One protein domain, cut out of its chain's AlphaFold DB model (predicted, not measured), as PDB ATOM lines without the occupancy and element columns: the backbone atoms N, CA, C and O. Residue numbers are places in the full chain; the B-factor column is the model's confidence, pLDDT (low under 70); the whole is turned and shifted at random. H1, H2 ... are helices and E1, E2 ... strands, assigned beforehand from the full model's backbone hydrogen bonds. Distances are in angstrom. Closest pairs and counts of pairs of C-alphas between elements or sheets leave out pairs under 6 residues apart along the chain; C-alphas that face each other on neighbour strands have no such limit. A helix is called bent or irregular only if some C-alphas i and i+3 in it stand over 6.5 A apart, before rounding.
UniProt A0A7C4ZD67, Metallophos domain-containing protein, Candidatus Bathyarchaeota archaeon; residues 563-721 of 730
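What this domain is: This is residues 563 to 721 of the 730 residues of the protein "Metallophos domain-containing protein" of Candidatus Bathyarchaeota archaeon (UniProt A0A7C4ZD67). A strongly twisted five-stranded sheet is the middle of three layers, with H1 and H2 on one face and the long helix H7, with H6, on the other. H4 and H5 pack on H7 beyond the sheet, and H3 follows directly on edge strand E5. Of 159 residues printed, the named elements run E1, E2, E3, H1, E4, H2, E5, H3, H4, H5, H6, H7: seven helices and five strands, a mixed class. The mixed sheet has the order E3, E2, E1, E4, E5; the whole is compact, with a radius of gyration of the C-alphas of 15.2 A and spans of 41 by 36 by 28 A.

Where its parts are: Find C-alpha 563 at (155.150, 170.625, 120.035), where E1, residues 563 to 569, begins and runs 19.2 A. E2, residues 574 to 581, covers 20.3 A, and E3, residues 587 to 591, 13.4 A. Next come H1, residues 595 to 607, 18.3 A; E4, residues 611 to 614; H2, residues 619 to 625; E5, residues 633 to 635; H3, residues 636 to 643; H4, residues 653 to 661; and H5, residues 667 to 674. H5 is only just irregular: C-alphas 671 and 674 are 6.51 A apart. H6, residues 678 to 690, covers 18.3 A. H7, residues 695 to 719, runs 35.8 A to C-alpha 719 at (170.821, 168.353, 118.736).

How they stand to each other: Start at the sheet, where E1, E2 and E3 form a meander, each strand the antiparallel neighbour of the one before; look at N 564 and O 580, 2.9 A, and N 579 and O 588, 2.8 A. E4 is parallel to E1, with N 565 and O 613 at 2.9 A, and to E5, with N 634 and O 612 at 2.8 A. E3, H1, E4 are a split strand-helix-strand unit, with E2 and E1 between its strands, and E4, H2, E5 one of parallel neighbours; both crossovers are right-handed. H1 has a height over the sheet of 9.4 A. H7, on the opposite face at 8.7 A, lies over E3, E2 and E1. H7 is the hub: its residues 708 to 719 touch H4, closest C-alphas His 657 and Val 715, 5.6 A. Its residues 700 to 708 touch H5, closest C-alphas Asn 672 and Ala 704, 4.5 A, about perpendicular at 76 degrees. Its residues 697 to 701 touch H6, closest C-alphas Leu 684 and Ser 697, 5.6 A, in a helical hairpin. Every O i to N i+4 pair is within hydrogen-bond range in H1 to H7.

The domain as a whole: The C-alphas of Val 645 and Thr 693, the two farthest apart, are 44.2 A apart. The printed part has no cut and no long link. Mean pLDDT of the printed part is 91.6; look for values under 70 at residues 679 to 680 and 683 to 684.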
ATOM      1  N   ILE A 563     155.607 169.590 120.959       98.00
ATOM      2  CA  ILE A 563     155.150 170.625 120.035       98.00
ATOM      3  C   ILE A 563     156.304 171.603 119.845       98.00
ATOM      4  O   ILE A 563     156.771 172.192 120.816       98.00
ATOM      5  N   VAL A 564     156.754 171.793 118.612       97.81
ATOM      6  CA  VAL A 564     157.628 172.915 118.259       97.81
ATOM      7  C   VAL A 564     156.740 174.099 117.908       97.81
ATOM      8  O   VAL A 564     155.782 173.923 117.162       97.81
ATOM      9  N   PHE A 565     157.004 175.283 118.444       97.88
ATOM     10  CA  PHE A 565     156.155 176.439 118.182       97.88
ATOM     11  C   PHE A 565     156.950 177.731 118.047       97.88
ATOM     12  O   PHE A 565     158.049 177.858 118.590       97.88
ATOM     13  N   ASP A 566     156.358 178.668 117.319       97.50
ATOM     14  CA  ASP A 566     156.866 180.017 117.104       97.50
ATOM     15  C   ASP A 566     155.681 180.985 117.026       97.50
ATOM     16  O   ASP A 566     154.608 180.629 116.513       97.50
ATOM     17  N   THR A 567     155.853 182.194 117.558       96.56
ATOM     18  CA  THR A 567     154.811 183.222 117.530       96.56
ATOM     19  C   THR A 567     155.311 184.499 116.874       96.56
ATOM     20  O   THR A 567     156.402 184.978 117.159       96.56
ATOM     21  N   GLU A 568     154.460 185.102 116.049       96.38
ATOM     22  CA  GLU A 568     154.728 186.399 115.429       96.38
ATOM     23  C   GLU A 568     153.938 187.476 116.160       96.38
ATOM     24  O   GLU A 568     152.737 187.319 116.405       96.38
ATOM     25  N   TYR A 569     154.593 188.571 116.539       92.31
ATOM     26  CA  TYR A 569     154.009 189.589 117.408       92.31
ATOM     27  C   TYR A 569     154.585 190.979 117.157       92.31
ATOM     28  O   TYR A 569     155.718 191.146 116.708       92.31
ATOM     29  N   ASN A 570     153.812 191.996 117.536       81.88
ATOM     30  CA  ASN A 570     154.330 193.346 117.725       81.88
ATOM     31  C   ASN A 570     154.550 193.626 119.232       81.88
ATOM     32  O   ASN A 570     154.299 192.752 120.069       81.88
ATOM     33  N   PRO A 571     155.051 194.810 119.638       77.06
ATOM     34  CA  PRO A 571     155.253 195.119 121.052       77.06
ATOM     35  C   PRO A 571     154.005 194.979 121.935       77.06
ATOM     36  O   PRO A 571     154.174 194.746 123.135       77.06
ATOM     37  N   GLU A 572     152.803 195.090 121.355       77.81
ATOM     38  CA  GLU A 572     151.515 195.117 122.054       77.81
ATOM     39  C   GLU A 572     150.842 193.743 122.174       77.81
ATOM     40  O   GLU A 572     150.284 193.462 123.229       77.81
ATOM     41  N   LYS A 573     150.855 192.906 121.123       88.25
ATOM     42  CA  LYS A 573     150.115 191.626 121.084       88.25
ATOM     43  C   LYS A 573     150.647 190.634 120.042       88.25
ATOM     44  O   LYS A 573     151.307 191.015 119.074       88.25
ATOM     45  N   GLY A 574     150.287 189.358 120.210       93.94
ATOM     46  CA  GLY A 574     150.542 188.293 119.230       93.94
ATOM     47  C   GLY A 574     149.586 188.311 118.031       93.94
ATOM     48  O   GLY A 574     148.379 188.513 118.200       93.94
ATOM     49  N   VAL A 575     150.138 188.085 116.834       95.94
ATOM     50  CA  VAL A 575     149.484 188.152 115.513       95.94
ATOM     51  C   VAL A 575     149.247 186.767 114.903       95.94
ATOM     52  O   VAL A 575     148.155 186.509 114.393       95.94
ATOM     53  N   LEU A 576     150.240 185.876 114.974       97.94
ATOM     54  CA  LEU A 576     150.185 184.513 114.438       97.94
ATOM     55  C   LEU A 576     150.804 183.536 115.445       97.94
ATOM     56  O   LEU A 576     151.865 183.808 115.999       97.94
ATOM     57  N   TYR A 577     150.142 182.402 115.667       98.06
ATOM     58  CA  TYR A 577     150.599 181.331 116.552       98.06
ATOM     59  C   TYR A 577     150.735 180.045 115.739       98.06
ATOM     60  O   TYR A 577     149.718 179.463 115.351       98.06
ATOM     61  N   GLY A 578     151.966 179.616 115.467       98.06
ATOM     62  CA  GLY A 578     152.245 178.388 114.729       98.06
ATOM     63  C   GLY A 578     152.722 177.263 115.647       98.06
ATOM     64  O   GLY A 578     153.576 177.468 116.506       98.06
ATOM     65  N   PHE A 579     152.177 176.061 115.459       98.25
ATOM     66  CA  PHE A 579     152.456 174.870 116.261       98.25
ATOM     67  C   PHE A 579     152.685 173.657 115.360       98.25
ATOM     68  O   PHE A 579     151.832 173.321 114.548       98.25
ATOM     69  N   LEU A 580     153.795 172.951 115.542       98.00
ATOM     70  CA  LEU A 580     154.129 171.709 114.855       98.00
ATOM     71  C   LEU A 580     154.187 170.553 115.847       98.00
ATOM     72  O   LEU A 580     155.065 170.501 116.707       98.00
ATOM     73  N   ASP A 581     153.281 169.594 115.687       95.88
ATOM     74  CA  ASP A 581     153.297 168.351 116.454       95.88
ATOM     75  C   ASP A 581     154.278 167.354 115.824       95.88
ATOM     76  O   ASP A 581     154.058 166.862 114.715       95.88
ATOM     77  N   LEU A 582     155.367 167.032 116.533       94.31
ATOM     78  CA  LEU A 582     156.402 166.132 116.011       94.31
ATOM     79  C   LEU A 582     155.919 164.688 115.812       94.31
ATOM     80  O   LEU A 582     156.557 163.938 115.076       94.31
ATOM     81  N   SER A 583     154.808 164.283 116.437       89.25
ATOM     82  CA  SER A 583     154.281 162.919 116.315       89.25
ATOM     83  C   SER A 583     153.532 162.669 115.004       89.25
ATOM     84  O   SER A 583     153.566 161.548 114.497       89.25
ATOM     85  N   CYS A 584     152.885 163.692 114.436       88.62
ATOM     86  CA  CYS A 584     152.163 163.594 113.161       88.62
ATOM     87  C   CYS A 584     152.789 164.422 112.030       88.62
ATOM     88  O   CYS A 584     152.500 164.169 110.864       88.62
ATOM     89  N   GLY A 585     153.660 165.384 112.350       88.00
ATOM     90  CA  GLY A 585     154.281 166.282 111.377       88.00
ATOM     91  C   GLY A 585     153.362 167.400 110.876       88.00
ATOM     92  O   GLY A 585     153.723 168.087 109.922       88.00
ATOM     93  N   GLU A 586     152.191 167.589 111.488       85.25
ATOM     94  CA  GLU A 586     151.238 168.630 111.099       85.25
ATOM     95  C   GLU A 586     151.593 169.976 111.737       85.25
ATOM     96  O   GLU A 586     151.740 170.071 112.960       85.25
ATOM     97  N   VAL A 587     151.680 171.022 110.908       93.00
ATOM     98  CA  VAL A 587     151.778 172.415 111.362       93.00
ATOM     99  C   VAL A 587     150.378 173.026 111.381       93.00
ATOM    100  O   VAL A 587     149.695 173.056 110.357       93.00
ATOM    101  N   GLN A 588     149.958 173.542 112.530       96.50
ATOM    102  CA  GLN A 588     148.725 174.299 112.707       96.50
ATOM    103  C   GLN A 588     149.053 175.758 112.987       96.50
ATOM    104  O   GLN A 588     149.942 176.052 113.780       96.50
ATOM    105  N   HIS A 589     148.310 176.664 112.362       97.69
ATOM    106  CA  HIS A 589     148.444 178.096 112.582       97.69
ATOM    107  C   HIS A 589     147.112 178.672 113.034       97.69
ATOM    108  O   HIS A 589     146.060 178.290 112.519       97.69
ATOM    109  N   PHE A 590     147.171 179.610 113.970       97.94
ATOM    110  CA  PHE A 590     146.017 180.355 114.445       97.94
ATOM    111  C   PHE A 590     146.335 181.840 114.398       97.94
ATOM    112  O   PHE A 590     147.383 182.274 114.877       97.94
ATOM    113  N   TRP A 591     145.429 182.621 113.832       97.56
ATOM    114  CA  TRP A 591     145.574 184.071 113.784       97.56
ATOM    115  C   TRP A 591     145.103 184.731 115.085       97.56
ATOM    116  O   TRP A 591     144.468 184.105 115.936       97.56
ATOM    117  N   PHE A 592     145.420 186.011 115.270       94.44
ATOM    118  CA  PHE A 592     145.051 186.782 116.464       94.44
ATOM    119  C   PHE A 592     143.540 186.882 116.729       94.44
ATOM    120  O   PHE A 592     143.142 187.162 117.859       94.44
ATOM    121  N   ASP A 593     142.705 186.669 115.713       93.31
ATOM    122  CA  ASP A 593     141.245 186.575 115.790       93.31
ATOM    123  C   ASP A 593     140.749 185.137 116.059       93.31
ATOM    124  O   ASP A 593     139.558 184.906 116.259       93.31
ATOM    125  N   GLU A 594     141.663 184.170 116.155       96.00
ATOM    126  CA  GLU A 594     141.405 182.756 116.445       96.00
ATOM    127  C   GLU A 594     142.008 182.295 117.784       96.00
ATOM    128  O   GLU A 594     142.165 181.093 118.020       96.00
ATOM    129  N   LYS A 595     142.313 183.227 118.698       93.81
ATOM    130  CA  LYS A 595     142.929 182.935 120.010       93.81
ATOM    131  C   LYS A 595     142.192 181.867 120.813       93.81
ATOM    132  O   LYS A 595     142.836 181.011 121.409       93.81
ATOM    133  N   ASP A 596     140.860 181.843 120.778       95.88
ATOM    134  CA  ASP A 596     140.073 180.805 121.460       95.88
ATOM    135  C   ASP A 596     140.358 179.399 120.913       95.88
ATOM    136  O   ASP A 596     140.336 178.418 121.662       95.88
ATOM    137  N   LYS A 597     140.621 179.276 119.605       97.88
ATOM    138  CA  LYS A 597     141.003 178.003 118.981       97.88
ATOM    139  C   LYS A 597     142.433 177.629 119.369       97.88
ATOM    140  O   LYS A 597     142.650 176.490 119.774       97.88
ATOM    141  N   ALA A 598     143.361 178.589 119.328       96.94
ATOM    142  CA  ALA A 598     144.745 178.392 119.757       96.94
ATOM    143  C   ALA A 598     144.823 177.947 121.230       96.94
ATOM    144  O   ALA A 598     145.451 176.942 121.551       96.94
ATOM    145  N   SER A 599     144.104 178.634 122.121       97.25
ATOM    146  CA  SER A 599     144.026 178.310 123.549       97.25
ATOM    147  C   SER A 599     143.482 176.894 123.771       97.25
ATOM    148  O   SER A 599     144.092 176.098 124.486       97.25
ATOM    149  N   LYS A 600     142.391 176.513 123.086       97.88
ATOM    150  CA  LYS A 600     141.846 175.143 123.142       97.88
ATOM    151  C   LYS A 600     142.835 174.094 122.634       97.88
ATOM    152  O   LYS A 600     142.933 173.028 123.244       97.88
ATOM    153  N   TYR A 601     143.561 174.383 121.553       97.38
ATOM    154  CA  TYR A 601     144.592 173.495 121.016       97.38
ATOM    155  C   TYR A 601     145.705 173.257 122.045       97.38
ATOM    156  O   TYR A 601     146.004 172.108 122.377       97.38
ATOM    157  N   VAL A 602     146.251 174.328 122.631       97.06
ATOM    158  CA  VAL A 602     147.305 174.229 123.652       97.06
ATOM    159  C   VAL A 602     146.803 173.478 124.890       97.06
ATOM    160  O   VAL A 602     147.472 172.559 125.355       97.06
ATOM    161  N   GLN A 603     145.594 173.772 125.382       97.31
ATOM    162  CA  GLN A 603     144.998 173.061 126.525       97.31
ATOM    163  C   GLN A 603     144.826 171.558 126.277       97.31
ATOM    164  O   GLN A 603     145.010 170.758 127.198       97.31
ATOM    165  N   LEU A 604     144.450 171.159 125.058       96.38
ATOM    166  CA  LEU A 604     144.338 169.750 124.689       96.38
ATOM    167  C   LEU A 604     145.708 169.066 124.765       96.38
ATOM    168  O   LEU A 604     145.850 168.050 125.442       96.38
ATOM    169  N   LYS A 605     146.729 169.668 124.150       96.19
ATOM    170  CA  LYS A 605     148.095 169.132 124.139       96.19
ATOM    171  C   LYS A 605     148.737 169.108 125.529       96.19
ATOM    172  O   LYS A 605     149.431 168.150 125.862       96.19
ATOM    173  N   MET A 606     148.421 170.074 126.392       95.25
ATOM    174  CA  MET A 606     148.810 170.045 127.809       95.25
ATOM    175  C   MET A 606     148.242 168.821 128.539       95.25
ATOM    176  O   MET A 606     148.973 168.154 129.265       95.25
ATOM    177  N   LYS A 607     146.961 168.480 128.329       95.69
ATOM    178  CA  LYS A 607     146.341 167.279 128.930       95.69
ATOM    179  C   LYS A 607     146.971 165.976 128.433       95.69
ATOM    180  O   LYS A 607     146.915 164.965 129.125       95.69
ATOM    181  N   GLU A 608     147.564 166.003 127.244       94.75
ATOM    182  CA  GLU A 608     148.280 164.879 126.636       94.75
ATOM    183  C   GLU A 608     149.767 164.808 127.042       94.75
ATOM    184  O   GLU A 608     150.478 163.926 126.549       94.75
ATOM    185  N   ASN A 609     150.205 165.685 127.961       94.50
ATOM    186  CA  ASN A 609     151.574 165.836 128.469       94.50
ATOM    187  C   ASN A 609     152.609 166.198 127.386       94.50
ATOM    188  O   ASN A 609     153.718 165.665 127.388       94.50
ATOM    189  N   TYR A 610     152.252 167.081 126.449       97.06
ATOM    190  CA  TYR A 610     153.214 167.630 125.489       97.06
ATOM    191  C   TYR A 610     154.114 168.705 126.114       97.06
ATOM    192  O   TYR A 610     153.660 169.532 126.906       97.06
ATOM    193  N   ILE A 611     155.371 168.731 125.672       97.25
ATOM    194  CA  ILE A 611     156.351 169.783 125.949       97.25
ATOM    195  C   ILE A 611     156.392 170.739 124.755       97.25
ATOM    196  O   ILE A 611     156.523 170.308 123.609       97.25
ATOM    197  N   PHE A 612     156.303 172.036 125.025       97.81
ATOM    198  CA  PHE A 612     156.300 173.091 124.017       97.81
ATOM    199  C   PHE A 612     157.705 173.679 123.862       97.81
ATOM    200  O   PHE A 612     158.198 174.399 124.728       97.81
ATOM    201  N   VAL A 613     158.372 173.355 122.761       98.12
ATOM    202  CA  VAL A 613     159.723 173.822 122.445       98.12
ATOM    203  C   VAL A 613     159.632 175.055 121.556       98.12
ATOM    204  O   VAL A 613     159.036 174.995 120.485       98.12
ATOM    205  N   HIS A 614     160.257 176.147 121.978       97.44
ATOM    206  CA  HIS A 614     160.378 177.379 121.193       97.44
ATOM    207  C   HIS A 614     161.838 177.800 121.096       97.44
ATOM    208  O   HIS A 614     162.681 177.347 121.882       97.44
ATOM    209  N   TRP A 615     162.151 178.689 120.152       95.44
ATOM    210  CA  TRP A 615     163.496 179.240 120.078       95.44
ATOM    211  C   TRP A 615     163.761 180.161 121.268       95.44
ATOM    212  O   TRP A 615     164.647 179.855 122.053       95.44
ATOM    213  N   GLY A 616     162.995 181.237 121.484       91.56
ATOM    214  CA  GLY A 616     163.288 182.192 122.559       91.56
ATOM    215  C   GLY A 616     162.225 183.276 122.737       91.56
ATOM    216  O   GLY A 616     161.051 182.968 122.839       91.56
ATOM    217  N   GLY A 617     162.634 184.542 122.859       84.50
ATOM    218  CA  GLY A 617     161.718 185.686 122.751       84.50
ATOM    219  C   GLY A 617     160.579 185.764 123.779       84.50
ATOM    220  O   GLY A 617     160.713 185.342 124.929       84.50
ATOM    221  N   LYS A 618     159.467 186.386 123.356       86.69
ATOM    222  CA  LYS A 618     158.223 186.502 124.134       86.69
ATOM    223  C   LYS A 618     157.280 185.301 123.953       86.69
ATOM    224  O   LYS A 618     156.202 185.336 124.534       86.69
ATOM    225  N   ASP A 619     157.667 184.265 123.205       89.75
ATOM    226  CA  ASP A 619     156.780 183.160 122.799       89.75
ATOM    227  C   ASP A 619     156.047 182.520 123.987       89.75
ATOM    228  O   ASP A 619     154.820 182.488 124.029       89.75
ATOM    229  N   GLU A 620     156.793 182.089 125.009       92.75
ATOM    230  CA  GLU A 620     156.232 181.536 126.251       92.75
ATOM    231  C   GLU A 620     155.285 182.523 126.945       92.75
ATOM    232  O   GLU A 620     154.189 182.157 127.371       92.75
ATOM    233  N   LYS A 621     155.699 183.790 127.038       92.38
ATOM    234  CA  LYS A 621     154.922 184.838 127.701       92.38
ATOM    235  C   LYS A 621     153.602 185.097 126.973       92.38
ATOM    236  O   LYS A 621     152.598 185.319 127.635       92.38
ATOM    237  N   LEU A 622     153.577 185.024 125.644       93.00
ATOM    238  CA  LEU A 622     152.362 185.209 124.848       93.00
ATOM    239  C   LEU A 622     151.357 184.071 125.051       93.00
ATOM    240  O   LEU A 622     150.156 184.328 125.086       93.00
ATOM    241  N   LEU A 623     151.810 182.831 125.258       93.94
ATOM    242  CA  LEU A 623     150.892 181.742 125.614       93.94
ATOM    243  C   LEU A 623     150.156 182.045 126.930       93.94
ATOM    244  O   LEU A 623     148.944 181.837 127.024       93.94
ATOM    245  N   LEU A 624     150.864 182.597 127.918       93.31
ATOM    246  CA  LEU A 624     150.266 182.979 129.195       93.31
ATOM    247  C   LEU A 624     149.382 184.225 129.072       93.31
ATOM    248  O   LEU A 624     148.210 184.179 129.441       93.31
ATOM    249  N   ASP A 625     149.942 185.318 128.562       92.00
ATOM    250  CA  ASP A 625     149.319 186.642 128.588       92.00
ATOM    251  C   ASP A 625     148.159 186.761 127.587       92.00
ATOM    252  O   ASP A 625     147.146 187.382 127.897       92.00
ATOM    253  N   GLU A 626     148.278 186.152 126.400       93.38
ATOM    254  CA  GLU A 626     147.297 186.302 125.314       93.38
ATOM    255  C   GLU A 626     146.348 185.111 125.185       93.38
ATOM    256  O   GLU A 626     145.180 185.291 124.835       93.38
ATOM    257  N   LEU A 627     146.835 183.890 125.434       94.62
ATOM    258  CA  LEU A 627     146.026 182.671 125.305       94.62
ATOM    259  C   LEU A 627     145.522 182.136 126.654       94.62
ATOM    260  O   LEU A 627     144.692 181.220 126.668       94.62
ATOM    261  N   GLY A 628     145.991 182.690 127.778       94.75
ATOM    262  CA  GLY A 628     145.573 182.293 129.124       94.75
ATOM    263  C   GLY A 628     146.003 180.875 129.512       94.75
ATOM    264  O   GLY A 628     145.330 180.229 130.317       94.75
ATOM    265  N   VAL A 629     147.080 180.355 128.915       95.44
ATOM    266  CA  VAL A 629     147.560 178.975 129.111       95.44
ATOM    267  C   VAL A 629     149.029 178.958 129.516       95.44
ATOM    268  O   VAL A 629     149.828 179.752 129.042       95.44
ATOM    269  N   ASN A 630     149.400 178.021 130.387       95.81
ATOM    270  CA  ASN A 630     150.766 177.903 130.902       95.81
ATOM    271  C   ASN A 630     151.303 176.476 130.685       95.81
ATOM    272  O   ASN A 630     151.316 175.680 131.631       95.81
ATOM    273  N   PRO A 631     151.628 176.092 129.435       95.38
ATOM    274  CA  PRO A 631     152.169 174.770 129.146       95.38
ATOM    275  C   PRO A 631     153.586 174.599 129.701       95.38
ATOM    276  O   PRO A 631     154.284 175.567 129.989       95.38
ATOM    277  N   GLN A 632     154.047 173.350 129.799       95.81
ATOM    278  CA  GLN A 632     155.464 173.086 130.029       95.81
ATOM    279  C   GLN A 632     156.257 173.502 128.788       95.81
ATOM    280  O   GLN A 632     156.081 172.917 127.717       95.81
ATOM    281  N   THR A 633     157.142 174.481 128.940       96.38
ATOM    282  CA  THR A 633     157.958 175.035 127.858       96.38
ATOM    283  C   THR A 633     159.419 174.588 127.948       96.38
ATOM    284  O   THR A 633     159.937 174.254 129.017       96.38
ATOM    285  N   PHE A 634     160.109 174.585 126.807       96.75
ATOM    286  CA  PHE A 634     161.559 174.446 126.726       96.75
ATOM    287  C   PHE A 634     162.142 175.480 125.759       96.75
ATOM    288  O   PHE A 634     161.879 175.451 124.557       96.75
ATOM    289  N   ASN A 635     162.961 176.381 126.304       96.19
ATOM    290  CA  ASN A 635     163.634 177.443 125.563       96.19
ATOM    291  C   ASN A 635     164.931 176.916 124.927       96.19
ATOM    292  O   ASN A 635     165.950 176.734 125.609       96.19
ATOM    293  N   LEU A 636     164.890 176.666 123.618       96.94
ATOM    294  CA  LEU A 636     165.996 176.043 122.896       96.94
ATOM    295  C   LEU A 636     167.179 177.000 122.693       96.94
ATOM    296  O   LEU A 636     168.326 176.566 122.799       96.94
ATOM    297  N   LEU A 637     166.937 178.302 122.505       96.06
ATOM    298  CA  LEU A 637     167.986 179.326 122.413       96.06
ATOM    299  C   LEU A 637     168.844 179.340 123.671       96.06
ATOM    300  O   LEU A 637     170.071 179.344 123.588       96.06
ATOM    301  N   TYR A 638     168.217 179.338 124.850       95.19
ATOM    302  CA  TYR A 638     168.936 179.307 126.118       95.19
ATOM    303  C   TYR A 638     169.822 178.061 126.224       95.19
ATOM    304  O   TYR A 638     170.979 178.154 126.654       95.19
ATOM    305  N   PHE A 639     169.302 176.903 125.809       96.44
ATOM    306  CA  PHE A 639     170.069 175.664 125.791       96.44
ATOM    307  C   PHE A 639     171.260 175.757 124.829       96.44
ATOM    308  O   PHE A 639     172.392 175.517 125.247       96.44
ATOM    309  N   CYS A 640     171.052 176.203 123.587       95.88
ATOM    310  CA  CYS A 640     172.130 176.416 122.620       95.88
ATOM    311  C   CYS A 640     173.185 177.398 123.154       95.88
ATOM    312  O   CYS A 640     174.383 177.124 123.118       95.88
ATOM    313  N   GLN A 641     172.761 178.505 123.764       94.75
ATOM    314  CA  GLN A 641     173.666 179.503 124.331       94.75
ATOM    315  C   GLN A 641     174.528 178.978 125.481       94.75
ATOM    316  O   GLN A 641     175.600 179.534 125.714       94.75
ATOM    317  N   THR A 642     174.079 177.949 126.203       95.00
ATOM    318  CA  THR A 642     174.745 177.441 127.415       95.00
ATOM    319  C   THR A 642     175.337 176.040 127.279       95.00
ATOM    320  O   THR A 642     176.089 175.637 128.163       95.00
ATOM    321  N   SER A 643     175.016 175.310 126.209       95.88
ATOM    322  CA  SER A 643     175.419 173.912 126.023       95.88
ATOM    323  C   SER A 643     175.983 173.608 124.635       95.88
ATOM    324  O   SER A 643     176.859 172.753 124.525       95.88
ATOM    325  N   LEU A 644     175.519 174.278 123.574       96.25
ATOM    326  CA  LEU A 644     175.966 173.967 122.216       96.25
ATOM    327  C   LEU A 644     177.372 174.520 121.966       96.25
ATOM    328  O   LEU A 644     177.609 175.733 122.030       96.25
ATOM    329  N   VAL A 645     178.281 173.616 121.615       95.88
ATOM    330  CA  VAL A 645     179.581 173.934 121.039       95.88
ATOM    331  C   VAL A 645     179.532 173.567 119.563       95.88
ATOM    332  O   VAL A 645     179.310 172.408 119.250       95.88
ATOM    333  N   ALA A 646     179.662 174.554 118.680       93.44
ATOM    334  CA  ALA A 646     179.617 174.430 117.223       93.44
ATOM    335  C   ALA A 646     180.319 175.653 116.589       93.44
ATOM    336  O   ALA A 646     180.432 176.681 117.272       93.44
ATOM    337  N   PRO A 647     180.774 175.572 115.324       88.44
ATOM    338  CA  PRO A 647     181.366 176.699 114.599       88.44
ATOM    339  C   PRO A 647     180.280 177.700 114.163       88.44
ATOM    340  O   PRO A 647     179.874 177.727 113.008       88.44
ATOM    341  N   ILE A 648     179.774 178.480 115.121       88.31
ATOM    342  CA  ILE A 648     178.741 179.508 114.924       88.31
ATOM    343  C   ILE A 648     179.222 180.866 115.437       88.31
ATOM    344  O   ILE A 648     179.775 180.953 116.540       88.31
ATOM    345  N   ASP A 649     178.948 181.923 114.674       76.75
ATOM    346  CA  ASP A 649     179.295 183.302 115.043       76.75
ATOM    347  C   ASP A 649     178.264 183.920 115.996       76.75
ATOM    348  O   ASP A 649     178.610 184.659 116.926       76.75
ATOM    349  N   SER A 650     176.991 183.551 115.840       85.69
ATOM    350  CA  SER A 650     175.917 183.914 116.757       85.69
ATOM    351  C   SER A 650     175.045 182.711 117.131       85.69
ATOM    352  O   SER A 650     175.231 181.592 116.665       85.69
ATOM    353  N   THR A 651     174.092 182.924 118.039       91.06
ATOM    354  CA  THR A 651     173.070 181.923 118.379       91.06
ATOM    355  C   THR A 651     171.709 182.324 117.819       91.06
ATOM    356  O   THR A 651     170.698 182.159 118.500       91.06
ATOM    357  N   THR A 652     171.659 182.945 116.642       92.00
ATOM    358  CA  THR A 652     170.398 183.081 115.901       92.00
ATOM    359  C   THR A 652     169.927 181.694 115.455       92.00
ATOM    360  O   THR A 652     170.713 180.747 115.392       92.00
ATOM    361  N   LEU A 653     168.629 181.551 115.171       94.25
ATOM    362  CA  LEU A 653     168.098 180.279 114.674       94.25
ATOM    363  C   LEU A 653     168.763 179.891 113.345       94.25
ATOM    364  O   LEU A 653     169.069 178.721 113.149       94.25
ATOM    365  N   LYS A 654     169.054 180.881 112.490       92.81
ATOM    366  CA  LYS A 654     169.730 180.722 111.195       92.81
ATOM    367  C   LYS A 654     171.139 180.156 111.347       92.81
ATOM    368  O   LYS A 654     171.413 179.094 110.807       92.81
ATOM    369  N   ASP A 655     171.990 180.791 112.153       92.19
ATOM    370  CA  ASP A 655     173.386 180.362 112.310       92.19
ATOM    371  C   ASP A 655     173.478 178.955 112.911       92.19
ATOM    372  O   ASP A 655     174.303 178.138 112.504       92.19
ATOM    373  N   VAL A 656     172.605 178.645 113.876       95.50
ATOM    374  CA  VAL A 656     172.558 177.308 114.482       95.50
ATOM    375  C   VAL A 656     171.999 176.276 113.505       95.50
ATOM    376  O   VAL A 656     172.507 175.155 113.462       95.50
ATOM    377  N   HIS A 657     170.982 176.634 112.719       96.88
ATOM    378  CA  HIS A 657     170.466 175.784 111.653       96.88
ATOM    379  C   HIS A 657     171.561 175.471 110.630       96.88
ATOM    380  O   HIS A 657     171.816 174.300 110.369       96.88
ATOM    381  N   ASP A 658     172.274 176.469 110.119       94.75
ATOM    382  CA  ASP A 658     173.296 176.266 109.091       94.75
ATOM    383  C   ASP A 658     174.451 175.407 109.594       94.75
ATOM    384  O   ASP A 658     174.870 174.468 108.913       94.75
ATOM    385  N   ALA A 659     174.914 175.650 110.819       93.12
ATOM    386  CA  ALA A 659     176.007 174.875 111.391       93.12
ATOM    387  C   ALA A 659     175.643 173.415 111.696       93.12
ATOM    388  O   ALA A 659     176.527 172.557 111.683       93.12
ATOM    389  N   LEU A 660     174.376 173.113 112.006       95.62
ATOM    390  CA  LEU A 660     173.954 171.760 112.399       95.62
ATOM    391  C   LEU A 660     173.254 170.976 111.289       95.62
ATOM    392  O   LEU A 660     173.314 169.746 111.274       95.62
ATOM    393  N   CYS A 661     172.563 171.668 110.393       95.31
ATOM    394  CA  CYS A 661     171.687 171.088 109.381       95.31
ATOM    395  C   CYS A 661     172.156 171.385 107.950       95.31
ATOM    396  O   CYS A 661     171.691 170.715 107.028       95.31
ATOM    397  N   GLY A 662     173.089 172.325 107.776       93.19
ATOM    398  CA  GLY A 662     173.541 172.814 106.479       93.19
ATOM    399  C   GLY A 662     172.649 173.929 105.931       93.19
ATOM    400  O   GLY A 662     171.432 173.935 106.139       93.19
ATOM    401  N   HIS A 663     173.271 174.862 105.208       92.00
ATOM    402  CA  HIS A 663     172.564 175.934 104.513       92.00
ATOM    403  C   HIS A 663     171.668 175.364 103.403       92.00
ATOM    404  O   HIS A 663     172.047 174.419 102.707       92.00
ATOM    405  N   MET A 664     170.479 175.941 103.232       90.50
ATOM    406  CA  MET A 664     169.484 175.477 102.258       90.50
ATOM    407  C   MET A 664     169.413 176.465 101.093       90.50
ATOM    408  O   MET A 664     169.014 177.608 101.284       90.50
ATOM    409  N   GLU A 665     169.785 176.021  99.893       86.50
ATOM    410  CA  GLU A 665     169.880 176.893  98.711       86.50
ATOM    411  C   GLU A 665     168.550 177.105  97.970       86.50
ATOM    412  O   GLU A 665     168.478 177.935  97.064       86.50
ATOM    413  N   ASP A 666     167.495 176.352  98.296       92.81
ATOM    414  CA  ASP A 666     166.233 176.476  97.572       92.81
ATOM    415  C   ASP A 666     165.515 177.805  97.859       92.81
ATOM    416  O   ASP A 666     165.592 178.375  98.952       92.81
ATOM    417  N   GLU A 667     164.790 178.301  96.850       89.62
ATOM    418  CA  GLU A 667     164.162 179.626  96.901       89.62
ATOM    419  C   GLU A 667     163.172 179.782  98.055       89.62
ATOM    420  O   GLU A 667     162.999 180.889  98.562       89.62
ATOM    421  N   TRP A 668     162.521 178.703  98.495       95.06
ATOM    422  CA  TRP A 668     161.559 178.802  99.585       95.06
ATOM    423  C   TRP A 668     162.262 179.112 100.908       95.06
ATOM    424  O   TRP A 668     161.829 180.021 101.617       95.06
ATOM    425  N   TRP A 669     163.366 178.426 101.219       93.12
ATOM    426  CA  TRP A 669     164.178 178.736 102.402       93.12
ATOM    427  C   TRP A 669     164.805 180.121 102.316       93.12
ATOM    428  O   TRP A 669     164.778 180.871 103.293       93.12
ATOM    429  N   LYS A 670     165.325 180.488 101.144       83.94
ATOM    430  CA  LYS A 670     165.883 181.819 100.927       83.94
ATOM    431  C   LYS A 670     164.855 182.910 101.235       83.94
ATOM    432  O   LYS A 670     165.089 183.729 102.118       83.94
ATOM    433  N   ASN A 671     163.687 182.843 100.599       82.69
ATOM    434  CA  ASN A 671     162.670 183.887 100.681       82.69
ATOM    435  C   ASN A 671     161.940 183.936 102.027       82.69
ATOM    436  O   ASN A 671     161.459 184.999 102.395       82.69
ATOM    437  N   ASN A 672     161.819 182.811 102.745       91.69
ATOM    438  CA  ASN A 672     160.982 182.739 103.949       91.69
ATOM    439  C   ASN A 672     161.772 182.606 105.258       91.69
ATOM    440  O   ASN A 672     161.247 182.940 106.314       91.69
ATOM    441  N   PHE A 673     163.027 182.152 105.206       92.00
ATOM    442  CA  PHE A 673     163.875 181.985 106.386       92.00
ATOM    443  C   PHE A 673     165.078 182.922 106.343       92.00
ATOM    444  O   PHE A 673     165.215 183.782 107.208       92.00
ATOM    445  N   TYR A 674     165.950 182.811 105.336       83.69
ATOM    446  CA  TYR A 674     167.214 183.556 105.335       83.69
ATOM    447  C   TYR A 674     167.024 185.049 105.071       83.69
ATOM    448  O   TYR A 674     167.618 185.858 105.790       83.69
ATOM    449  N   ASP A 675     166.146 185.429 104.141       78.69
ATOM    450  CA  ASP A 675     165.971 186.831 103.760       78.69
ATOM    451  C   ASP A 675     165.022 187.621 104.663       78.69
ATOM    452  O   ASP A 675     165.133 188.846 104.707       78.69
ATOM    453  N   ILE A 676     164.198 186.942 105.463       74.44
ATOM    454  CA  ILE A 676     163.261 187.564 106.404       74.44
ATOM    455  C   ILE A 676     163.892 187.692 107.792       74.44
ATOM    456  O   ILE A 676     164.335 186.707 108.382       74.44
ATOM    457  N   ASP A 677     163.928 188.902 108.345       75.38
ATOM    458  CA  ASP A 677     164.367 189.160 109.718       75.38
ATOM    459  C   ASP A 677     163.208 189.577 110.642       75.38
ATOM    460  O   ASP A 677     162.048 189.690 110.235       75.38
ATOM    461  N   GLY A 678     163.519 189.785 111.924       70.31
ATOM    462  CA  GLY A 678     162.521 190.162 112.926       70.31
ATOM    463  C   GLY A 678     161.900 191.547 112.711       70.31
ATOM    464  O   GLY A 678     160.771 191.772 113.142       70.31
ATOM    465  N   ILE A 679     162.592 192.472 112.036       66.12
ATOM    466  CA  ILE A 679     162.053 193.804 111.720       66.12
ATOM    467  C   ILE A 679     161.023 193.667 110.602       66.12
ATOM    468  O   ILE A 679     159.918 194.198 110.715       66.12
ATOM    469  N   TYR A 680     161.340 192.896 109.563       66.00
ATOM    470  CA  TYR A 680     160.406 192.628 108.479       66.00
ATOM    471  C   TYR A 680     159.134 191.930 108.982       66.00
ATOM    472  O   TYR A 680     158.019 192.375 108.695       66.00
ATOM    473  N   LYS A 681     159.279 190.905 109.833       79.06
ATOM    474  CA  LYS A 681     158.148 190.236 110.503       79.06
ATOM    475  C   LYS A 681     157.297 191.207 111.325       79.06
ATOM    476  O   LYS A 681     156.068 191.159 111.253       79.06
ATOM    477  N   LEU A 682     157.926 192.141 112.046       70.75
ATOM    478  CA  LEU A 682     157.227 193.195 112.787       70.75
ATOM    479  C   LEU A 682     156.426 194.128 111.859       70.75
ATOM    480  O   LEU A 682     155.292 194.493 112.183       70.75
ATOM    481  N   VAL A 683     156.978 194.502 110.699       66.81
ATOM    482  CA  VAL A 683     156.265 195.303 109.688       66.81
ATOM    483  C   VAL A 683     155.039 194.552 109.172       66.81
ATOM    484  O   VAL A 683     153.949 195.127 109.145       66.81
ATOM    485  N   LEU A 684     155.186 193.272 108.818       68.62
ATOM    486  CA  LEU A 684     154.068 192.427 108.391       68.62
ATOM    487  C   LEU A 684     152.998 192.319 109.486       68.62
ATOM    488  O   LEU A 684     151.816 192.508 109.204       68.62
ATOM    489  N   CYS A 685     153.402 192.106 110.741       76.06
ATOM    490  CA  CYS A 685     152.497 192.090 111.889       76.06
ATOM    491  C   CYS A 685     151.678 193.383 111.992       76.06
ATOM    492  O   CYS A 685     150.455 193.335 112.111       76.06
ATOM    493  N   ASN A 686     152.331 194.546 111.907       71.19
ATOM    494  CA  ASN A 686     151.646 195.836 111.990       71.19
ATOM    495  C   ASN A 686     150.714 196.084 110.793       71.19
ATOM    496  O   ASN A 686     149.619 196.611 110.988       71.19
ATOM    497  N   ARG A 687     151.095 195.661 109.578       71.81
ATOM    498  CA  ARG A 687     150.223 195.732 108.391       71.81
ATOM    499  C   ARG A 687     148.966 194.887 108.564       71.81
ATOM    500  O   ARG A 687     147.873 195.406 108.380       71.81
ATOM    501  N   ILE A 688     149.110 193.637 109.001       86.50
ATOM    502  CA  ILE A 688     147.985 192.713 109.225       86.50
ATOM    503  C   ILE A 688     147.064 193.216 110.343       86.50
ATOM    504  O   ILE A 688     145.851 193.057 110.272       86.50
ATOM    505  N   LEU A 689     147.616 193.828 111.392       81.94
ATOM    506  CA  LEU A 689     146.802 194.417 112.456       81.94
ATOM    507  C   LEU A 689     146.047 195.675 111.998       81.94
ATOM    508  O   LEU A 689     144.963 195.937 112.519       81.94
ATOM    509  N   GLY A 690     146.608 196.438 111.053       77.75
ATOM    510  CA  GLY A 690     145.959 197.598 110.436       77.75
ATOM    511  C   GLY A 690     144.902 197.219 109.393       77.75
ATOM    512  O   GLY A 690     143.843 197.840 109.346       77.75
ATOM    513  N   ASP A 691     145.166 196.176 108.603       86.75
ATOM    514  CA  ASP A 691     144.240 195.569 107.645       86.75
ATOM    515  C   ASP A 691     144.266 194.030 107.764       86.75
ATOM    516  O   ASP A 691     145.069 193.353 107.113       86.75
ATOM    517  N   PRO A 692     143.351 193.441 108.558       90.12
ATOM    518  CA  PRO A 692     143.256 191.991 108.719       90.12
ATOM    519  C   PRO A 692     142.964 191.218 107.428       90.12
ATOM    520  O   PRO A 692     143.123 189.993 107.419       90.12
ATOM    521  N   THR A 693     142.527 191.902 106.361       89.38
ATOM    522  CA  THR A 693     142.193 191.304 105.061       89.38
ATOM    523  C   THR A 693     143.356 191.302 104.067       89.38
ATOM    524  O   THR A 693     143.212 190.734 102.981       89.38
ATOM    525  N   ASP A 694     144.526 191.837 104.440       85.88
ATOM    526  CA  ASP A 694     145.740 191.808 103.619       85.88
ATOM    527  C   ASP A 694     146.282 190.376 103.467       85.88
ATOM    528  O   ASP A 694     147.139 189.889 104.211       85.88
ATOM    529  N   THR A 695     145.757 189.679 102.464       92.06
ATOM    530  CA  THR A 695     146.143 188.302 102.136       92.06
ATOM    531  C   THR A 695     147.616 188.156 101.758       92.06
ATOM    532  O   THR A 695     148.194 187.106 102.031       92.06
ATOM    533  N   SER A 696     148.243 189.186 101.182       81.81
ATOM    534  CA  SER A 696     149.649 189.130 100.776       81.81
ATOM    535  C   SER A 696     150.559 189.095 102.003       81.81
ATOM    536  O   SER A 696     151.346 188.159 102.168       81.81
ATOM    537  N   SER A 697     150.372 190.052 102.921       78.38
ATOM    538  CA  SER A 697     151.141 190.105 104.169       78.38
ATOM    539  C   SER A 697     150.885 188.874 105.041       78.38
ATOM    540  O   SER A 697     151.826 188.328 105.617       78.38
ATOM    541  N   ARG A 698     149.638 188.378 105.096       94.12
ATOM    542  CA  ARG A 698     149.302 187.138 105.817       94.12
ATOM    543  C   ARG A 698     150.018 185.921 105.242       94.12
ATOM    544  O   ARG A 698     150.571 185.146 106.011       94.12
ATOM    545  N   ASN A 699     150.030 185.754 103.922       94.75
ATOM    546  CA  ASN A 699     150.714 184.624 103.290       94.75
ATOM    547  C   ASN A 699     152.229 184.682 103.521       94.75
ATOM    548  O   ASN A 699     152.828 183.664 103.853       94.75
ATOM    549  N   SER A 700     152.837 185.867 103.398       86.62
ATOM    550  CA  SER A 700     154.271 186.046 103.645       86.62
ATOM    551  C   SER A 700     154.644 185.748 105.102       86.62
ATOM    552  O   SER A 700     155.559 184.965 105.348       86.62
ATOM    553  N   LEU A 701     153.895 186.287 106.073       93.94
ATOM    554  CA  LEU A 701     154.149 186.031 107.495       93.94
ATOM    555  C   LEU A 701     153.926 184.556 107.864       93.94
ATOM    556  O   LEU A 701     154.691 183.994 108.644       93.94
ATOM    557  N   LEU A 702     152.905 183.919 107.281       97.88
ATOM    558  CA  LEU A 702     152.605 182.502 107.481       97.88
ATOM    559  C   LEU A 702     153.750 181.601 107.006       97.88
ATOM    560  O   LEU A 702     154.170 180.709 107.739       97.88
ATOM    561  N   GLU A 703     154.260 181.819 105.791       97.25
ATOM    562  CA  GLU A 703     155.365 181.011 105.265       97.25
ATOM    563  C   GLU A 703     156.677 181.286 106.013       97.25
ATOM    564  O   GLU A 703     157.436 180.346 106.247       97.25
ATOM    565  N   ALA A 704     156.904 182.518 106.484       94.44
ATOM    566  CA  ALA A 704     158.051 182.851 107.328       94.44
ATOM    567  C   ALA A 704     158.018 182.136 108.691       94.44
ATOM    568  O   ALA A 704     159.000 181.518 109.102       94.44
ATOM    569  N   ASN A 705     156.876 182.168 109.384       97.88
ATOM    570  CA  ASN A 705     156.680 181.463 110.656       97.88
ATOM    571  C   ASN A 705     156.808 179.940 110.479       97.88
ATOM    572  O   ASN A 705     157.477 179.256 111.253       97.88
ATOM    573  N   LYS A 706     156.241 179.396 109.399       97.19
ATOM    574  CA  LYS A 706     156.385 177.980 109.042       97.19
ATOM    575  C   LYS A 706     157.842 177.591 108.788       97.19
ATOM    576  O   LYS A 706     158.247 176.499 109.192       97.19
ATOM    577  N   ALA A 707     158.628 178.453 108.144       96.56
ATOM    578  CA  ALA A 707     160.053 178.223 107.937       96.56
ATOM    579  C   ALA A 707     160.825 178.191 109.263       96.56
ATOM    580  O   ALA A 707     161.575 177.240 109.487       96.56
ATOM    581  N   ASP A 708     160.551 179.121 110.181       96.88
ATOM    582  CA  ASP A 708     161.137 179.120 111.529       96.88
ATOM    583  C   ASP A 708     160.780 177.848 112.310       96.88
ATOM    584  O   ASP A 708     161.658 177.207 112.887       96.88
ATOM    585  N   ILE A 709     159.520 177.410 112.274       97.88
ATOM    586  CA  ILE A 709     159.070 176.181 112.949       97.88
ATOM    587  C   ILE A 709     159.771 174.938 112.386       97.88
ATOM    588  O   ILE A 709     160.197 174.057 113.142       97.88
ATOM    589  N   ILE A 710     159.917 174.848 111.061       96.81
ATOM    590  CA  ILE A 710     160.619 173.734 110.412       96.81
ATOM    591  C   ILE A 710     162.117 173.779 110.737       96.81
ATOM    592  O   ILE A 710     162.698 172.733 111.044       96.81
ATOM    593  N   ALA A 711     162.740 174.958 110.715       97.25
ATOM    594  CA  ALA A 711     164.138 175.142 111.097       97.25
ATOM    595  C   ALA A 711     164.367 174.718 112.550       97.25
ATOM    596  O   ALA A 711     165.285 173.955 112.848       97.25
ATOM    597  N   LEU A 712     163.475 175.141 113.445       97.44
ATOM    598  CA  LEU A 712     163.516 174.823 114.864       97.44
ATOM    599  C   LEU A 712     163.385 173.315 115.112       97.44
ATOM    600  O   LEU A 712     164.143 172.753 115.906       97.44
ATOM    601  N   ARG A 713     162.492 172.634 114.381       97.19
ATOM    602  CA  ARG A 713     162.409 171.167 114.382       97.19
ATOM    603  C   ARG A 713     163.728 170.531 113.940       97.19
ATOM    604  O   ARG A 713     164.222 169.645 114.636       97.19
ATOM    605  N   LYS A 714     164.288 170.955 112.802       97.31
ATOM    606  CA  LYS A 714     165.539 170.397 112.257       97.31
ATOM    607  C   LYS A 714     166.701 170.563 113.234       97.31
ATOM    608  O   LYS A 714     167.428 169.606 113.491       97.31
ATOM    609  N   VAL A 715     166.822 171.747 113.836       98.00
ATOM    610  CA  VAL A 715     167.815 172.028 114.877       98.00
ATOM    611  C   VAL A 715     167.617 171.093 116.066       98.00
ATOM    612  O   VAL A 715     168.572 170.450 116.494       98.00
ATOM    613  N   LEU A 716     166.393 170.946 116.577       97.62
ATOM    614  CA  LEU A 716     166.115 170.040 117.693       97.62
ATOM    615  C   LEU A 716     166.488 168.578 117.369       97.62
ATOM    616  O   LEU A 716     167.130 167.909 118.183       97.62
ATOM    617  N   GLU A 717     166.145 168.091 116.175       95.81
ATOM    618  CA  GLU A 717     166.505 166.748 115.695       95.81
ATOM    619  C   GLU A 717     168.029 166.552 115.586       95.81
ATOM    620  O   GLU A 717     168.559 165.506 115.990       95.81
ATOM    621  N   ALA A 718     168.747 167.566 115.093       96.88
ATOM    622  CA  ALA A 718     170.203 167.557 115.016       96.88
ATOM    623  C   ALA A 718     170.838 167.519 116.412       96.88
ATOM    624  O   ALA A 718     171.721 166.697 116.664       96.88
ATOM    625  N   LEU A 719     170.334 168.323 117.354       97.00
ATOM    626  CA  LEU A 719     170.821 168.353 118.736       97.00
ATOM    627  C   LEU A 719     170.667 166.993 119.436       97.00
ATOM    628  O   LEU A 719     171.568 166.594 120.169       97.00
ATOM    629  N   PHE A 720     169.594 166.231 119.173       95.81
ATOM    630  CA  PHE A 720     169.456 164.861 119.698       95.81
ATOM    631  C   PHE A 720     170.539 163.891 119.207       95.81
ATOM    632  O   PHE A 720     170.690 162.812 119.780       95.81
ATOM    633  N   SER A 721     171.224 164.217 118.112       94.25
ATOM    634  CA  SER A 721     172.235 163.360 117.482       94.25
ATOM    635  C   SER A 721     173.663 163.727 117.891       94.25
ATOM    636  O   SER A 721     174.587 162.959 117.627       94.25
TER     637      SER A 721